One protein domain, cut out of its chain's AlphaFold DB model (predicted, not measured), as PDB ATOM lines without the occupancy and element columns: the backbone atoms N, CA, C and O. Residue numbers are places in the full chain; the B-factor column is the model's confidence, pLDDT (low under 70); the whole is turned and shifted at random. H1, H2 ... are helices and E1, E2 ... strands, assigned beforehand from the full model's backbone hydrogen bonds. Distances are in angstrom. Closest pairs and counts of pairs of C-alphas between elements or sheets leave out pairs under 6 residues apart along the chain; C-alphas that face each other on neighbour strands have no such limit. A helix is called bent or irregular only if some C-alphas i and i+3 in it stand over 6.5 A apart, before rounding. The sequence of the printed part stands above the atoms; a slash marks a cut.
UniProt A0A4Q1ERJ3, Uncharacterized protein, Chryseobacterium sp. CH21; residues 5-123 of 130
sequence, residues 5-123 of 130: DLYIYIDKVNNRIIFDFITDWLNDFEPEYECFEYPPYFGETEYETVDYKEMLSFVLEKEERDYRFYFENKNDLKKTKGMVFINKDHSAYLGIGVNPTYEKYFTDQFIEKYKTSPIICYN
ATOM      1  N   ASP A   5      47.754 -44.391 -37.184       91.50
ATOM      2  CA  ASP A   5      47.386 -45.313 -36.127       91.50
ATOM      3  C   ASP A   5      47.694 -46.744 -36.565       91.50
ATOM      4  O   ASP A   5      47.322 -47.176 -37.658       91.50
ATOM      5  N   LEU A   6      48.401 -47.473 -35.705       93.81
ATOM      6  CA  LEU A   6      48.740 -48.878 -35.897       93.81
ATOM      7  C   LEU A   6      48.032 -49.695 -34.828       93.81
ATOM      8  O   LEU A   6      48.306 -49.509 -33.641       93.81
ATOM      9  N   TYR A   7      47.166 -50.618 -35.245       93.19
ATOM     10  CA  TYR A   7      46.404 -51.475 -34.341       93.19
ATOM     11  C   TYR A   7      46.726 -52.950 -34.521       93.19
ATOM     12  O   TYR A   7      46.963 -53.434 -35.627       93.19
ATOM     13  N   ILE A   8      46.633 -53.689 -33.424       93.38
ATOM     14  CA  ILE A   8      46.595 -55.147 -33.425       93.38
ATOM     15  C   ILE A   8      45.278 -55.585 -32.817       93.38
ATOM     16  O   ILE A   8      44.914 -55.137 -31.729       93.38
ATOM     17  N   TYR A   9      44.604 -56.485 -33.520       92.69
ATOM     18  CA  TYR A   9      43.460 -57.206 -32.996       92.69
ATOM     19  C   TYR A   9      43.918 -58.480 -32.282       92.69
ATOM     20  O   TYR A   9      44.709 -59.255 -32.824       92.69
ATOM     21  N   ILE A  10      43.400 -58.692 -31.077       91.19
ATOM     22  CA  ILE A  10      43.580 -59.897 -30.272       91.19
ATOM     23  C   ILE A  10      42.207 -60.540 -30.104       91.19
ATOM     24  O   ILE A  10      41.284 -59.902 -29.605       91.19
ATOM     25  N   ASP A  11      42.080 -61.799 -30.512       89.69
ATOM     26  CA  ASP A  11      40.826 -62.558 -30.490       89.69
ATOM     27  C   ASP A  11      40.338 -62.862 -29.071       89.69
ATOM     28  O   ASP A  11      39.142 -62.815 -28.804       89.69
ATOM     29  N   LYS A  12      41.267 -63.164 -28.160       87.12
ATOM     30  CA  LYS A  12      40.973 -63.416 -26.755       87.12
ATOM     31  C   LYS A  12      42.049 -62.826 -25.861       87.12
ATOM     32  O   LYS A  12      43.192 -63.289 -25.827       87.12
ATOM     33  N   VAL A  13      41.668 -61.806 -25.109       84.19
ATOM     34  CA  VAL A  13      42.564 -61.094 -24.214       84.19
ATOM     35  C   VAL A  13      42.908 -61.945 -22.992       84.19
ATOM     36  O   VAL A  13      42.104 -62.714 -22.467       84.19
ATOM     37  N   ASN A  14      44.145 -61.807 -22.527       81.62
ATOM     38  CA  ASN A  14      44.533 -62.183 -21.177       81.62
ATOM     39  C   ASN A  14      45.434 -61.085 -20.605       81.62
ATOM     40  O   ASN A  14      46.028 -60.309 -21.360       81.62
ATOM     41  N   ASN A  15      45.572 -61.052 -19.279       82.06
ATOM     42  CA  ASN A  15      46.328 -60.004 -18.589       82.06
ATOM     43  C   ASN A  15      47.738 -59.843 -19.146       82.06
ATOM     44  O   ASN A  15      48.201 -58.724 -19.349       82.06
ATOM     45  N   ARG A  16      48.408 -60.953 -19.454       87.56
ATOM     46  CA  ARG A  16      49.787 -60.919 -19.925       87.56
ATOM     47  C   ARG A  16      49.931 -60.156 -21.240       87.56
ATOM     48  O   ARG A  16      50.827 -59.334 -21.334       87.56
ATOM     49  N   ILE A  17      49.058 -60.380 -22.223       88.94
ATOM     50  CA  ILE A  17      49.162 -59.711 -23.533       88.94
ATOM     51  C   ILE A  17      49.023 -58.192 -23.384       88.94
ATOM     52  O   ILE A  17      49.781 -57.437 -23.992       88.94
ATOM     53  N   ILE A  18      48.087 -57.748 -22.545       89.25
ATOM     54  CA  ILE A  18      47.840 -56.326 -22.308       89.25
ATOM     55  C   ILE A  18      48.990 -55.677 -21.539       89.25
ATOM     56  O   ILE A  18      49.477 -54.620 -21.937       89.25
ATOM     57  N   PHE A  19      49.456 -56.307 -20.458       90.00
ATOM     58  CA  PHE A  19      50.568 -55.770 -19.675       90.00
ATOM     59  C   PHE A  19      51.892 -55.792 -20.446       90.00
ATOM     60  O   PHE A  19      52.667 -54.840 -20.329       90.00
ATOM     61  N   ASP A  20      52.134 -56.821 -21.265       92.12
ATOM     62  CA  ASP A  20      53.280 -56.870 -22.177       92.12
ATOM     63  C   ASP A  20      53.188 -55.721 -23.195       92.12
ATOM     64  O   ASP A  20      54.172 -55.018 -23.406       92.12
ATOM     65  N   PHE A  21      52.004 -55.451 -23.765       93.00
ATOM     66  CA  PHE A  21      51.815 -54.314 -24.672       93.00
ATOM     67  C   PHE A  21      52.095 -52.971 -23.986       93.00
ATOM     68  O   PHE A  21      52.845 -52.153 -24.515       93.00
ATOM     69  N   ILE A  22      51.554 -52.751 -22.787       90.56
ATOM     70  CA  ILE A  22      51.797 -51.516 -22.031       90.56
ATOM     71  C   ILE A  22      53.286 -51.350 -21.719       90.56
ATOM     72  O   ILE A  22      53.827 -50.260 -21.860       90.56
ATOM     73  N   THR A  23      53.965 -52.425 -21.327       91.25
ATOM     74  CA  THR A  23      55.390 -52.387 -20.965       91.25
ATOM     75  C   THR A  23      56.291 -52.148 -22.176       91.25
ATOM     76  O   THR A  23      57.272 -51.409 -22.079       91.25
ATOM     77  N   ASP A  24      55.966 -52.755 -23.314       91.69
ATOM     78  CA  ASP A  24      56.797 -52.675 -24.512       91.69
ATOM     79  C   ASP A  24      56.572 -51.372 -25.288       91.69
ATOM     80  O   ASP A  24      57.517 -50.820 -25.855       91.69
ATOM     81  N   TRP A  25      55.335 -50.864 -25.305       91.62
ATOM     82  CA  TRP A  25      54.939 -49.772 -26.197       91.62
ATOM     83  C   TRP A  25      54.514 -48.498 -25.484       91.62
ATOM     84  O   TRP A  25      54.689 -47.420 -26.053       91.62
ATOM     85  N   LEU A  26      53.967 -48.614 -24.271       89.56
ATOM     86  CA  LEU A  26      53.356 -47.508 -23.532       89.56
ATOM     87  C   LEU A  26      54.071 -47.180 -22.208       89.56
ATOM     88  O   LEU A  26      53.503 -46.513 -21.348       89.56
ATOM     89  N   ASN A  27      55.307 -47.648 -22.007       86.62
ATOM     90  CA  ASN A  27      56.006 -47.503 -20.722       86.62
ATOM     91  C   ASN A  27      56.321 -46.055 -20.326       86.62
ATOM     92  O   ASN A  27      56.501 -45.767 -19.145       86.62
ATOM     93  N   ASP A  28      56.397 -45.174 -21.313       84.44
ATOM     94  CA  ASP A  28      56.682 -43.752 -21.206       84.44
ATOM     95  C   ASP A  28      55.427 -42.890 -21.415       84.44
ATOM     96  O   ASP A  28      55.528 -41.669 -21.545       84.44
ATOM     97  N   PHE A  29      54.249 -43.520 -21.438       85.25
ATOM     98  CA  PHE A  29      52.966 -42.848 -21.563       85.25
ATOM     99  C   PHE A  29      52.306 -42.630 -20.206       85.25
ATOM    100  O   PHE A  29      52.395 -43.453 -19.293       85.25
ATOM    101  N   GLU A  30      51.553 -41.542 -20.129       83.25
ATOM    102  CA  GLU A  30      50.630 -41.255 -19.042       83.25
ATOM    103  C   GLU A  30      49.192 -41.458 -19.547       83.25
ATOM    104  O   GLU A  30      48.901 -41.163 -20.712       83.25
ATOM    105  N   PRO A  31      48.278 -41.996 -18.723       80.56
ATOM    106  CA  PRO A  31      46.871 -42.071 -19.099       80.56
ATOM    107  C   PRO A  31      46.308 -40.663 -19.344       80.56
ATOM    108  O   PRO A  31      46.614 -39.728 -18.609       80.56
ATOM    109  N   GLU A  32      45.483 -40.510 -20.384       72.25
ATOM    110  CA  GLU A  32      44.911 -39.206 -20.770       72.25
ATOM    111  C   GLU A  32      43.897 -38.685 -19.735       72.25
ATOM    112  O   GLU A  32      43.677 -37.479 -19.626       72.25
ATOM    113  N   TYR A  33      43.324 -39.588 -18.935       62.97
ATOM    114  CA  TYR A  33      42.358 -39.272 -17.891       62.97
ATOM    115  C   TYR A  33      42.820 -39.833 -16.542       62.97
ATOM    116  O   TYR A  33      43.175 -41.005 -16.438       62.97
ATOM    117  N   GLU A  34      42.780 -38.991 -15.505       46.62
ATOM    118  CA  GLU A  34      43.004 -39.395 -14.104       46.62
ATOM    119  C   GLU A  34      41.815 -40.194 -13.541       46.62
ATOM    120  O   GLU A  34      41.966 -40.937 -12.574       46.62
ATOM    121  N   CYS A  35      40.648 -40.070 -14.183       44.41
ATOM    122  CA  CYS A  35      39.429 -40.811 -13.888       44.41
ATOM    123  C   CYS A  35      38.976 -41.527 -15.157       44.41
ATOM    124  O   CYS A  35      38.682 -40.897 -16.172       44.41
ATOM    125  N   PHE A  36      38.911 -42.847 -15.113       57.12
ATOM    126  CA  PHE A  36      38.446 -43.629 -16.244       57.12
ATOM    127  C   PHE A  36      36.934 -43.786 -16.148       57.12
ATOM    128  O   PHE A  36      36.413 -44.507 -15.295       57.12
ATOM    129  N   GLU A  37      36.220 -43.064 -17.004       44.62
ATOM    130  CA  GLU A  37      34.768 -43.116 -17.005       44.62
ATOM    131  C   GLU A  37      34.262 -44.409 -17.647       44.62
ATOM    132  O   GLU A  37      34.596 -44.783 -18.775       44.62
ATOM    133  N   TYR A  38      33.420 -45.089 -16.879       55.78
ATOM    134  CA  TYR A  38      32.591 -46.202 -17.305       55.78
ATOM    135  C   TYR A  38      31.626 -45.760 -18.429       55.78
ATOM    136  O   TYR A  38      31.302 -44.572 -18.511       55.78
ATOM    137  N   PRO A  39      31.125 -46.659 -19.306       52.16
ATOM    138  CA  PRO A  39      30.151 -46.273 -20.322       52.16
ATOM    139  C   PRO A  39      28.953 -45.551 -19.677       52.16
ATOM    140  O   PRO A  39      28.329 -46.112 -18.773       52.16
ATOM    141  N   PRO A  40      28.576 -44.348 -20.149       48.81
ATOM    142  CA  PRO A  40      27.718 -43.397 -19.423       48.81
ATOM    143  C   PRO A  40      26.267 -43.851 -19.169       48.81
ATOM    144  O   PRO A  40      25.473 -43.098 -18.610       48.81
ATOM    145  N   TYR A  41      25.892 -45.065 -19.579       53.94
ATOM    146  CA  TYR A  41      24.526 -45.591 -19.507       53.94
ATOM    147  C   TYR A  41      24.365 -46.847 -18.638       53.94
ATOM    148  O   TYR A  41      23.244 -47.337 -18.502       53.94
ATOM    149  N   PHE A  42      25.435 -47.375 -18.036       48.25
ATOM    150  CA  PHE A  42      25.336 -48.466 -17.065       48.25
ATOM    151  C   PHE A  42      25.721 -47.949 -15.666       48.25
ATOM    152  O   PHE A  42      26.852 -47.557 -15.459       48.25
ATOM    153  N   GLY A  43      24.796 -47.993 -14.703       52.69
ATOM    154  CA  GLY A  43      25.082 -48.191 -13.269       52.69
ATOM    155  C   GLY A  43      25.883 -47.157 -12.452       52.69
ATOM    156  O   GLY A  43      26.472 -46.208 -12.955       52.69
ATOM    157  N   GLU A  44      25.843 -47.373 -11.132       54.66
ATOM    158  CA  GLU A  44      26.632 -46.690 -10.096       54.66
ATOM    159  C   GLU A  44      28.138 -46.975 -10.268       54.66
ATOM    160  O   GLU A  44      28.513 -48.025 -10.789       54.66
ATOM    161  N   THR A  45      29.010 -46.068  -9.811       57.06
ATOM    162  CA  THR A  45      30.472 -46.250  -9.838       57.06
ATOM    163  C   THR A  45      30.882 -47.540  -9.114       57.06
ATOM    164  O   THR A  45      30.756 -47.633  -7.895       57.06
ATOM    165  N   GLU A  46      31.383 -48.537  -9.852       56.09
ATOM    166  CA  GLU A  46      31.744 -49.854  -9.295       56.09
ATOM    167  C   GLU A  46      33.172 -49.920  -8.718       56.09
ATOM    168  O   GLU A  46      33.450 -50.767  -7.870       56.09
ATOM    169  N   TYR A  47      34.084 -49.060  -9.180       63.19
ATOM    170  CA  TYR A  47      35.487 -49.045  -8.761       63.19
ATOM    171  C   TYR A  47      36.121 -47.685  -9.082       63.19
ATOM    172  O   TYR A  47      35.966 -47.183 -10.193       63.19
ATOM    173  N   GLU A  48      36.829 -47.092  -8.120       64.75
ATOM    174  CA  GLU A  48      37.532 -45.814  -8.271       64.75
ATOM    175  C   GLU A  48      38.985 -46.005  -7.826       64.75
ATOM    176  O   GLU A  48      39.258 -46.364  -6.680       64.75
ATOM    177  N   THR A  49      39.921 -45.802  -8.747       69.94
ATOM    178  CA  THR A  49      41.359 -45.795  -8.466       69.94
ATOM    179  C   THR A  49      42.033 -44.785  -9.380       69.94
ATOM    180  O   THR A  49      41.576 -44.537 -10.496       69.94
ATOM    181  N   VAL A  50      43.137 -44.224  -8.901       69.88
ATOM    182  CA  VAL A  50      44.039 -43.386  -9.701       69.88
ATOM    183  C   VAL A  50      45.140 -44.218 -10.372       69.88
ATOM    184  O   VAL A  50      45.864 -43.710 -11.226       69.88
ATOM    185  N   ASP A  51      45.286 -45.499 -10.003       79.75
ATOM    186  CA  ASP A  51      46.226 -46.421 -10.643       79.75
ATOM    187  C   ASP A  51      45.542 -47.166 -11.797       79.75
ATOM    188  O   ASP A  51      44.777 -48.118 -11.618       79.75
ATOM    189  N   TYR A  52      45.865 -46.759 -13.024       78.00
ATOM    190  CA  TYR A  52      45.308 -47.376 -14.222       78.00
ATOM    191  C   TYR A  52      45.637 -48.870 -14.351       78.00
ATOM    192  O   TYR A  52      44.892 -49.590 -15.012       78.00
ATOM    193  N   LYS A  53      46.729 -49.365 -13.747       82.12
ATOM    194  CA  LYS A  53      47.092 -50.790 -13.788       82.12
ATOM    195  C   LYS A  53      46.198 -51.615 -12.878       82.12
ATOM    196  O   LYS A  53      45.823 -52.730 -13.249       82.12
ATOM    197  N   GLU A  54      45.845 -51.078 -11.711       82.75
ATOM    198  CA  GLU A  54      44.849 -51.695 -10.832       82.75
ATOM    199  C   GLU A  54      43.497 -51.743 -11.537       82.75
ATOM    200  O   GLU A  54      42.865 -52.798 -11.598       82.75
ATOM    201  N   MET A  55      43.106 -50.635 -12.171       81.06
ATOM    202  CA  MET A  55      41.859 -50.597 -12.917       81.06
ATOM    203  C   MET A  55      41.857 -51.569 -14.097       81.06
ATOM    204  O   MET A  55      40.887 -52.290 -14.295       81.06
ATOM    205  N   LEU A  56      42.944 -51.641 -14.860       82.44
ATOM    206  CA  LEU A  56      43.065 -52.577 -15.971       82.44
ATOM    207  C   LEU A  56      42.996 -54.033 -15.499       82.44
ATOM    208  O   LEU A  56      42.349 -54.851 -16.144       82.44
ATOM    209  N   SER A  57      43.612 -54.344 -14.356       83.94
ATOM    210  CA  SER A  57      43.516 -55.670 -13.737       83.94
ATOM    211  C   SER A  57      42.069 -56.005 -13.380       83.94
ATOM    212  O   SER A  57      41.591 -57.074 -13.746       83.94
ATOM    213  N   PHE A  58      41.357 -55.071 -12.739       83.06
ATOM    214  CA  PHE A  58      39.938 -55.224 -12.417       83.06
ATOM    215  C   PHE A  58      39.080 -55.421 -13.672       83.06
ATOM    216  O   PHE A  58      38.227 -56.303 -13.711       83.06
ATOM    217  N   VAL A  59      39.323 -54.621 -14.709       80.81
ATOM    218  CA  VAL A  59      38.619 -54.680 -15.994       80.81
ATOM    219  C   VAL A  59      38.779 -56.042 -16.661       80.81
ATOM    220  O   VAL A  59      37.799 -56.620 -17.118       80.81
ATOM    221  N   LEU A  60      39.998 -56.578 -16.681       81.50
ATOM    222  CA  LEU A  60      40.291 -57.853 -17.331       81.50
ATOM    223  C   LEU A  60      39.686 -59.064 -16.603       81.50
ATOM    224  O   LEU A  60      39.562 -60.131 -17.198       81.50
ATOM    225  N   GLU A  61      39.274 -58.912 -15.342       82.88
ATOM    226  CA  GLU A  61      38.514 -59.928 -14.603       82.88
ATOM    227  C   GLU A  61      37.008 -59.921 -14.932       82.88
ATOM    228  O   GLU A  61      36.285 -60.833 -14.520       82.88
ATOM    229  N   LYS A  62      36.504 -58.907 -15.649       78.06
ATOM    230  CA  LYS A  62      35.086 -58.774 -16.014       78.06
ATOM    231  C   LYS A  62      34.855 -59.222 -17.450       78.06
ATOM    232  O   LYS A  62      35.568 -58.801 -18.350       78.06
ATOM    233  N   GLU A  63      33.831 -60.039 -17.676       74.25
ATOM    234  CA  GLU A  63      33.344 -60.374 -19.022       74.25
ATOM    235  C   GLU A  63      32.150 -59.487 -19.420       74.25
ATOM    236  O   GLU A  63      31.559 -58.810 -18.576       74.25
ATOM    237  N   GLU A  64      31.797 -59.497 -20.711       80.31
ATOM    238  CA  GLU A  64      30.596 -58.852 -21.274       80.31
ATOM    239  C   GLU A  64      30.564 -57.314 -21.186       80.31
ATOM    240  O   GLU A  64      29.498 -56.692 -21.280       80.31
ATOM    241  N   ARG A  65      31.728 -56.670 -21.036       75.94
ATOM    242  CA  ARG A  65      31.841 -55.210 -20.903       75.94
ATOM    243  C   ARG A  65      32.912 -54.618 -21.813       75.94
ATOM    244  O   ARG A  65      33.964 -55.212 -22.007       75.94
ATOM    245  N   ASP A  66      32.615 -53.429 -22.339       80.88
ATOM    246  CA  ASP A  66      33.546 -52.653 -23.158       80.88
ATOM    247  C   ASP A  66      34.338 -51.680 -22.288       80.88
ATOM    248  O   ASP A  66      33.758 -50.941 -21.486       80.88
ATOM    249  N   TYR A  67      35.647 -51.616 -22.510       81.31
ATOM    250  CA  TYR A  67      36.541 -50.688 -21.830       81.31
ATOM    251  C   TYR A  67      37.488 -50.031 -22.820       81.31
ATOM    252  O   TYR A  67      38.044 -50.686 -23.700       81.31
ATOM    253  N   ARG A  68      37.686 -48.722 -22.670       84.62
ATOM    254  CA  ARG A  68      38.550 -47.932 -23.547       84.62
ATOM    255  C   ARG A  68      39.537 -47.149 -22.704       84.62
ATOM    256  O   ARG A  68      39.138 -46.347 -21.867       84.62
ATOM    257  N   PHE A  69      40.816 -47.374 -22.952       84.75
ATOM    258  CA  PHE A  69      41.910 -46.665 -22.312       84.75
ATOM    259  C   PHE A  69      42.652 -45.863 -23.366       84.75
ATOM    260  O   PHE A  69      42.996 -46.401 -24.420       84.75
ATOM    261  N   TYR A  70      42.927 -44.602 -23.050       85.56
ATOM    262  CA  TYR A  70      43.711 -43.701 -23.882       85.56
ATOM    263  C   TYR A  70      44.932 -43.228 -23.109       85.56
ATOM    264  O   TYR A  70      44.867 -42.964 -21.906       85.56
ATOM    265  N   PHE A  71      46.041 -43.130 -23.822       87.56
ATOM    266  CA  PHE A  71      47.342 -42.789 -23.284       87.56
ATOM    267  C   PHE A  71      47.975 -41.699 -24.146       87.56
ATOM    268  O   PHE A  71      47.903 -41.742 -25.378       87.56
ATOM    269  N   GLU A  72      48.658 -40.758 -23.507       87.62
ATOM    270  CA  GLU A  72      49.461 -39.738 -24.168       87.62
ATOM    271  C   GLU A  72      50.931 -39.869 -23.790       87.62
ATOM    272  O   GLU A  72      51.282 -40.130 -22.642       87.62
ATOM    273  N   ASN A  73      51.805 -39.605 -24.754       84.88
ATOM    274  CA  ASN A  73      53.221 -39.420 -24.498       84.88
ATOM    275  C   ASN A  73      53.641 -38.041 -24.990       84.88
ATOM    276  O   ASN A  73      53.676 -37.758 -26.190       84.88
ATOM    277  N   LYS A  74      53.957 -37.169 -24.032       81.31
ATOM    278  CA  LYS A  74      54.390 -35.791 -24.292       81.31
ATOM    279  C   LYS A  74      55.897 -35.687 -24.551       81.31
ATOM    280  O   LYS A  74      56.366 -34.636 -24.977       81.31
ATOM    281  N   ASN A  75      56.644 -36.765 -24.311       80.81
ATOM    282  CA  ASN A  75      58.105 -36.801 -24.343       80.81
ATOM    283  C   ASN A  75      58.671 -37.478 -25.607       80.81
ATOM    284  O   ASN A  75      59.804 -37.182 -25.988       80.81
ATOM    285  N   ASP A  76      57.908 -38.346 -26.282       81.25
ATOM    286  CA  ASP A  76      58.317 -39.035 -27.513       81.25
ATOM    287  C   ASP A  76      57.484 -38.591 -28.726       81.25
ATOM    288  O   ASP A  76      56.357 -39.025 -28.949       81.25
ATOM    289  N   LEU A  77      58.076 -37.756 -29.583       81.62
ATOM    290  CA  LEU A  77      57.428 -37.267 -30.808       81.62
ATOM    291  C   LEU A  77      57.254 -38.344 -31.896       81.62
ATOM    292  O   LEU A  77      56.637 -38.067 -32.930       81.62
ATOM    293  N   LYS A  78      57.817 -39.547 -31.713       87.25
ATOM    294  CA  LYS A  78      57.661 -40.667 -32.653       87.25
ATOM    295  C   LYS A  78      56.361 -41.429 -32.422       87.25
ATOM    296  O   LYS A  78      55.768 -41.881 -33.399       87.25
ATOM    297  N   LYS A  79      55.945 -41.558 -31.158       86.44
ATOM    298  CA  LYS A  79      54.735 -42.252 -30.697       86.44
ATOM    299  C   LYS A  79      54.053 -41.392 -29.629       86.44
ATOM    300  O   LYS A  79      54.486 -41.357 -28.489       86.44
ATOM    301  N   THR A  80      53.009 -40.657 -29.997       85.81
ATOM    302  CA  THR A  80      52.434 -39.630 -29.104       85.81
ATOM    303  C   THR A  80      51.112 -40.047 -28.475       85.81
ATOM    304  O   THR A  80      50.689 -39.446 -27.490       85.81
ATOM    305  N   LYS A  81      50.445 -41.059 -29.041       90.25
ATOM    306  CA  LYS A  81      49.158 -41.580 -28.566       90.25
ATOM    307  C   LYS A  81      49.206 -43.100 -28.428       90.25
ATOM    308  O   LYS A  81      49.916 -43.766 -29.178       90.25
ATOM    309  N   GLY A  82      48.467 -43.629 -27.467       90.19
ATOM    310  CA  GLY A  82      48.322 -45.057 -27.224       90.19
ATOM    311  C   GLY A  82      46.893 -45.387 -26.831       90.19
ATOM    312  O   GLY A  82      46.189 -44.544 -26.275       90.19
ATOM    313  N   MET A  83      46.455 -46.610 -27.114       90.38
ATOM    314  CA  MET A  83      45.141 -47.077 -26.693       90.38
ATOM    315  C   MET A  83      45.103 -48.572 -26.402       90.38
ATOM    316  O   MET A  83      45.816 -49.369 -27.018       90.38
ATOM    317  N   VAL A  84      44.215 -48.938 -25.483       90.31
ATOM    318  CA  VAL A  84      43.817 -50.319 -25.206       90.31
ATOM    319  C   VAL A  84      42.297 -50.349 -25.164       90.31
ATOM    320  O   VAL A  84      41.698 -49.764 -24.263       90.31
ATOM    321  N   PHE A  85      41.670 -50.997 -26.142       89.38
ATOM    322  CA  PHE A  85      40.227 -51.225 -26.160       89.38
ATOM    323  C   PHE A  85      39.956 -52.700 -25.918       89.38
ATOM    324  O   PHE A  85      40.499 -53.541 -26.627       89.38
ATOM    325  N   ILE A  86      39.129 -53.003 -24.929       88.12
ATOM    326  CA  ILE A  86      38.676 -54.352 -24.596       88.12
ATOM    327  C   ILE A  86      37.187 -54.388 -24.912       88.12
ATOM    328  O   ILE A  86      36.444 -53.531 -24.435       88.12
ATOM    329  N   ASN A  87      36.773 -55.339 -25.740       87.50
ATOM    330  CA  ASN A  87      35.394 -55.495 -26.181       87.50
ATOM    331  C   ASN A  87      34.638 -56.471 -25.267       87.50
ATOM    332  O   ASN A  87      35.244 -57.306 -24.591       87.50
ATOM    333  N   LYS A  88      33.300 -56.434 -25.303       85.44
ATOM    334  CA  LYS A  88      32.434 -57.342 -24.517       85.44
ATOM    335  C   LYS A  88      32.742 -58.824 -24.691       85.44
ATOM    336  O   LYS A  88      32.556 -59.594 -23.753       85.44
ATOM    337  N   ASP A  89      33.164 -59.228 -25.882       88.38
ATOM    338  CA  ASP A  89      33.512 -60.614 -26.206       88.38
ATOM    339  C   ASP A  89      34.924 -61.011 -25.740       88.38
ATOM    340  O   ASP A  89      35.403 -62.091 -26.086       88.38
ATOM    341  N   HIS A  90      35.579 -60.163 -24.937       87.00
ATOM    342  CA  HIS A  90      36.966 -60.307 -24.488       87.00
ATOM    343  C   HIS A  90      38.007 -60.263 -25.611       87.00
ATOM    344  O   HIS A  90      39.174 -60.589 -25.380       87.00
ATOM    345  N   SER A  91      37.638 -59.823 -26.814       91.50
ATOM    346  CA  SER A  91      38.620 -59.402 -27.811       91.50
ATOM    347  C   SER A  91      39.190 -58.024 -27.460       91.50
ATOM    348  O   SER A  91      38.633 -57.289 -26.638       91.50
ATOM    349  N   ALA A  92      40.323 -57.657 -28.055       91.81
ATOM    350  CA  ALA A  92      40.939 -56.360 -27.800       91.81
ATOM    351  C   ALA A  92      41.600 -55.746 -29.035       91.81
ATOM    352  O   ALA A  92      42.169 -56.449 -29.870       91.81
ATOM    353  N   TYR A  93      41.589 -54.414 -29.093       92.50
ATOM    354  CA  TYR A  93      42.414 -53.618 -29.996       92.50
ATOM    355  C   TYR A  93      43.496 -52.892 -29.204       92.50
ATOM    356  O   TYR A  93      43.206 -52.123 -28.286       92.50
ATOM    357  N   LEU A  94      44.750 -53.120 -29.584       93.69
ATOM    358  CA  LEU A  94      45.925 -52.486 -28.985       93.69
ATOM    359  C   LEU A  94      46.552 -51.564 -30.015       93.69
ATOM    360  O   LEU A  94      46.868 -52.018 -31.114       93.69
ATOM    361  N   GLY A  95      46.685 -50.281 -29.682       93.25
ATOM    362  CA  GLY A  95      47.012 -49.252 -30.663       93.25
ATOM    363  C   GLY A  95      48.083 -48.270 -30.222       93.25
ATOM    364  O   GLY A  95      48.135 -47.887 -29.053       93.25
ATOM    365  N   ILE A  96      48.891 -47.819 -31.182       93.62
ATOM    366  CA  ILE A  96      49.759 -46.645 -31.039       93.62
ATOM    367  C   ILE A  96      49.530 -45.670 -32.195       93.62
ATOM    368  O   ILE A  96      49.417 -46.079 -33.349       93.62
ATOM    369  N   GLY A  97      49.501 -44.379 -31.878       92.56
ATOM    370  CA  GLY A  97      49.503 -43.288 -32.846       92.56
ATOM    371  C   GLY A  97      50.931 -42.806 -33.067       92.56
ATOM    372  O   GLY A  97      51.561 -42.251 -32.156       92.56
ATOM    373  N   VAL A  98      51.450 -43.028 -34.273       92.38
ATOM    374  CA  VAL A  98      52.846 -42.758 -34.633       92.38
ATOM    375  C   VAL A  98      52.965 -41.622 -35.636       92.38
ATOM    376  O   VAL A  98      52.079 -41.359 -36.447       92.38
ATOM    377  N   ASN A  99      54.100 -40.934 -35.601       91.44
ATOM    378  CA  ASN A  99      54.441 -39.968 -36.635       91.44
ATOM    379  C   ASN A  99      54.629 -40.705 -37.981       91.44
ATOM    380  O   ASN A  99      55.392 -41.677 -38.011       91.44
ATOM    381  N   PRO A 100      54.029 -40.227 -39.094       91.50
ATOM    382  CA  PRO A 100      54.123 -40.874 -40.408       91.50
ATOM    383  C   PRO A 100      55.558 -41.201 -40.856       91.50
ATOM    384  O   PRO A 100      55.811 -42.216 -41.495       91.50
ATOM    385  N   THR A 101      56.537 -40.385 -40.453       93.38
ATOM    386  CA  THR A 101      57.964 -40.606 -40.766       93.38
ATOM    387  C   THR A 101      58.501 -41.929 -40.198       93.38
ATOM    388  O   THR A 101      59.459 -42.489 -40.729       93.38
ATOM    389  N   TYR A 102      57.897 -42.434 -39.120       93.06
ATOM    390  CA  TYR A 102      58.290 -43.663 -38.427       93.06
ATOM    391  C   TYR A 102      57.307 -44.823 -38.643       93.06
ATOM    392  O   TYR A 102      57.523 -45.895 -38.083       93.06
ATOM    393  N   GLU A 103      56.272 -44.649 -39.470       93.44
ATOM    394  CA  GLU A 103      55.230 -45.657 -39.728       93.44
ATOM    395  C   GLU A 103      55.825 -47.025 -40.066       93.44
ATOM    396  O   GLU A 103      55.523 -48.024 -39.411       93.44
ATOM    397  N   LYS A 104      56.733 -47.066 -41.049       94.56
ATOM    398  CA  LYS A 104      57.369 -48.313 -41.481       94.56
ATOM    399  C   LYS A 104      58.145 -48.986 -40.350       94.56
ATOM    400  O   LYS A 104      58.042 -50.193 -40.174       94.56
ATOM    401  N   TYR A 105      58.893 -48.203 -39.570       95.19
ATOM    402  CA  TYR A 105      59.675 -48.724 -38.450       95.19
ATOM    403  C   TYR A 105      58.774 -49.427 -37.430       95.19
ATOM    404  O   TYR A 105      59.046 -50.562 -37.051       95.19
ATOM    405  N   PHE A 106      57.679 -48.785 -37.018       94.31
ATOM    406  CA  PHE A 106      56.764 -49.378 -36.044       94.31
ATOM    407  C   PHE A 106      55.950 -50.536 -36.624       94.31
ATOM    408  O   PHE A 106      55.741 -51.528 -35.930       94.31
ATOM    409  N   THR A 107      55.570 -50.465 -37.900       94.94
ATOM    410  CA  THR A 107      54.903 -51.566 -38.610       94.94
ATOM    411  C   THR A 107      55.770 -52.825 -38.613       94.94
ATOM    412  O   THR A 107      55.299 -53.895 -38.231       94.94
ATOM    413  N   ASP A 108      57.052 -52.697 -38.971       95.94
ATOM    414  CA  ASP A 108      57.995 -53.819 -38.993       95.94
ATOM    415  C   ASP A 108      58.164 -54.429 -37.587       95.94
ATOM    416  O   ASP A 108      58.157 -55.650 -37.428       95.94
ATOM    417  N   GLN A 109      58.243 -53.589 -36.547       94.75
ATOM    418  CA  GLN A 109      58.344 -54.046 -35.157       94.75
ATOM    419  C   GLN A 109      57.058 -54.741 -34.664       94.75
ATOM    420  O   GLN A 109      57.133 -55.751 -33.960       94.75
ATOM    421  N   PHE A 110      55.875 -54.257 -35.060       93.31
ATOM    422  CA  PHE A 110      54.593 -54.905 -34.757       93.31
ATOM    423  C   PHE A 110      54.511 -56.289 -35.413       93.31
ATOM    424  O   PHE A 110      54.185 -57.272 -34.744       93.31
ATOM    425  N   ILE A 111      54.888 -56.396 -36.689       94.12
ATOM    426  CA  ILE A 111      54.940 -57.676 -37.407       94.12
ATOM    427  C   ILE A 111      55.912 -58.640 -36.723       94.12
ATOM    428  O   ILE A 111      55.602 -59.819 -36.538       94.12
ATOM    429  N   GLU A 112      57.082 -58.156 -36.308       94.56
ATOM    430  CA  GLU A 112      58.067 -58.979 -35.616       94.56
ATOM    431  C   GLU A 112      57.534 -59.513 -34.279       94.56
ATOM    432  O   GLU A 112      57.684 -60.709 -34.003       94.56
ATOM    433  N   LYS A 113      56.894 -58.664 -33.469       93.25
ATOM    434  CA  LYS A 113      56.404 -59.022 -32.132       93.25
ATOM    435  C   LYS A 113      55.163 -59.914 -32.182       93.25
ATOM    436  O   LYS A 113      55.123 -60.934 -31.496       93.25
ATOM    437  N   TYR A 114      54.174 -59.550 -32.995       90.62
ATOM    438  CA  TYR A 114      52.841 -60.162 -32.984       90.62
ATOM    439  C   TYR A 114      52.609 -61.152 -34.122       90.62
ATOM    440  O   TYR A 114      51.577 -61.816 -34.157       90.62
ATOM    441  N   LYS A 115      53.573 -61.286 -35.043       91.62
ATOM    442  CA  LYS A 115      53.521 -62.212 -36.188       91.62
ATOM    443  C   LYS A 115      52.297 -62.002 -37.088       91.62
ATOM    444  O   LYS A 115      51.915 -62.903 -37.830       91.62
ATOM    445  N   THR A 116      51.718 -60.806 -37.047       89.19
ATOM    446  CA  THR A 116      50.577 -60.385 -37.856       89.19
ATOM    447  C   THR A 116      50.797 -58.963 -38.361       89.19
ATOM    448  O   THR A 116      51.536 -58.193 -37.749       89.19
ATOM    449  N   SER A 117      50.180 -58.624 -39.491       91.25
ATOM    450  CA  SER A 117      50.221 -57.252 -40.003       91.25
ATOM    451  C   SER A 117      49.288 -56.369 -39.176       91.25
ATOM    452  O   SER A 117      48.148 -56.780 -38.943       91.25
ATOM    453  N   PRO A 118      49.734 -55.182 -38.729       93.38
ATOM    454  CA  PRO A 118      48.846 -54.257 -38.048       93.38
ATOM    455  C   PRO A 118      47.775 -53.723 -39.000       93.38
ATOM    456  O   PRO A 118      47.990 -53.606 -40.208       93.38
ATOM    457  N   ILE A 119      46.633 -53.356 -38.433       93.25
ATOM    458  CA  ILE A 119      45.642 -52.524 -39.107       93.25
ATOM    459  C   ILE A 119      46.195 -51.100 -39.091       93.25
ATOM    460  O   ILE A 119      46.519 -50.581 -38.024       93.25
ATOM    461  N   ILE A 120      46.334 -50.496 -40.268       91.94
ATOM    462  CA  ILE A 120      46.899 -49.155 -40.434       91.94
ATOM    463  C   ILE A 120      45.765 -48.202 -40.788       91.94
ATOM    464  O   ILE A 120      45.120 -48.373 -41.826       91.94
ATOM    465  N   CYS A 121      45.540 -47.198 -39.947       87.38
ATOM    466  CA  CYS A 121      44.543 -46.162 -40.180       87.38
ATOM    467  C   CYS A 121      45.210 -44.795 -40.291       87.38
ATOM    468  O   CYS A 121      46.073 -44.424 -39.498       87.38
ATOM    469  N   TYR A 122      44.768 -44.019 -41.273       84.62
ATOM    470  CA  TYR A 122      45.169 -42.629 -41.435       84.62
ATOM    471  C   TYR A 122      44.011 -41.750 -40.957       84.62
ATOM    472  O   TYR A 122      42.868 -41.972 -41.358       84.62
ATOM    473  N   ASN A 123      44.305 -40.746 -40.129       68.69
ATOM    474  CA  ASN A 123      43.347 -39.748 -39.628       68.69
ATOM    475  C   ASN A 123      42.326 -40.234 -38.578       68.69
ATOM    476  O   ASN A 123      41.204 -39.727 -38.550       68.69
TER     477      ASN A 123
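This is residues 5 to 123 of the 130 residues of an uncharacterized protein of Chryseobacterium sp. CH21 (UniProt A0A4Q1ERJ3). A twisted sheet of five antiparallel strands is a wall with three helices, H1, H2 and H3, over one face and the other face bare, making two layers. H3 and H1 run along the strands, H2 lies towards the E2 edge, and a long loop, residues 26 to 51, joins H1 to H2 and reaches far from H3. The printed part has 119 residues, with three named helices and five named strands in the order E1, H1, H2, E2, E3, E4, H3, E5; the sheet's order is E2, E3, E4, E1, E5, and the class is mixed. The whole is compact, with a radius of gyration of the C-alphas of 14.4 A and spans of 44, 30 and 25 A.

In the sheet, E2 is residues 67 to 72, E3 residues 79 to 86 (21.0 A), E4 residues 92 to 98 (19.3 A), E1 residues 5 to 10 and E5 residues 119 to 122. E1 begins at C-alpha 5 (47.386, -45.313, -36.127), and E5 ends at C-alpha 122 (45.169, -42.629, -41.435). H1 is residues 15 to 25, 15.4 A long, H2 residues 52 to 60, 12.0 A, and H3 residues 100 to 114, 20.7 A. H3 is irregular: C-alphas 101 and 104 are 7.8 A apart.

E2, E3 and E4 form a meander, each strand the antiparallel neighbour of the one before; E2 and E3 are a hairpin, as are E3 and E4. N 69 and O 84 are 2.9 A apart, within hydrogen-bond range, as are N 83 and O 95 at 2.9 A. E1 is an inner strand, with N 8 and O 94 at 2.9 A towards E4 and N 7 and O 119 at 2.9 A towards the edge strand E5. E4, H3 and E5 form a split strand-helix-strand unit, two strands that run the same way with E1 between them, and its crossover is right-handed. H3 is on the sheet at a height of 9.0 A, over E4 and E1; its closest C-alphas to E1 are those of Thr 107 and Leu 6, 7.3 A apart. H1 is on the same face at a height of 10.0 A, over E4 and, only just, over E3 with 3 C-alphas; the closest C-alphas of H1 and E4 are those of Phe 21 and Leu 94, 7.5 A. H2 is on the sheet too, the C-alphas of Val 59 and Tyr 67 of E2 being the closest at 7.4 A. H1 and H2 are close but not clearly touching, the closest C-alphas being those of Asn 15 and Leu 60 at 6.5 A; H1 and H3 are apart. In H1 and H2 every O i to N i+4 pair is within hydrogen-bond range, in H3 9 of 11.

The C-alphas of Glu 44 and Thr 101, 44.3 A apart, are the farthest apart. The printed part has no cut. The link from H1 to H2, 26 residues, is long, and residues 30 to 31 in it pair antiparallel with residues 71 to 72 of E2. Mean pLDDT of the printed part is 82.8; residues 33 to 50 and residue 123 are under 70.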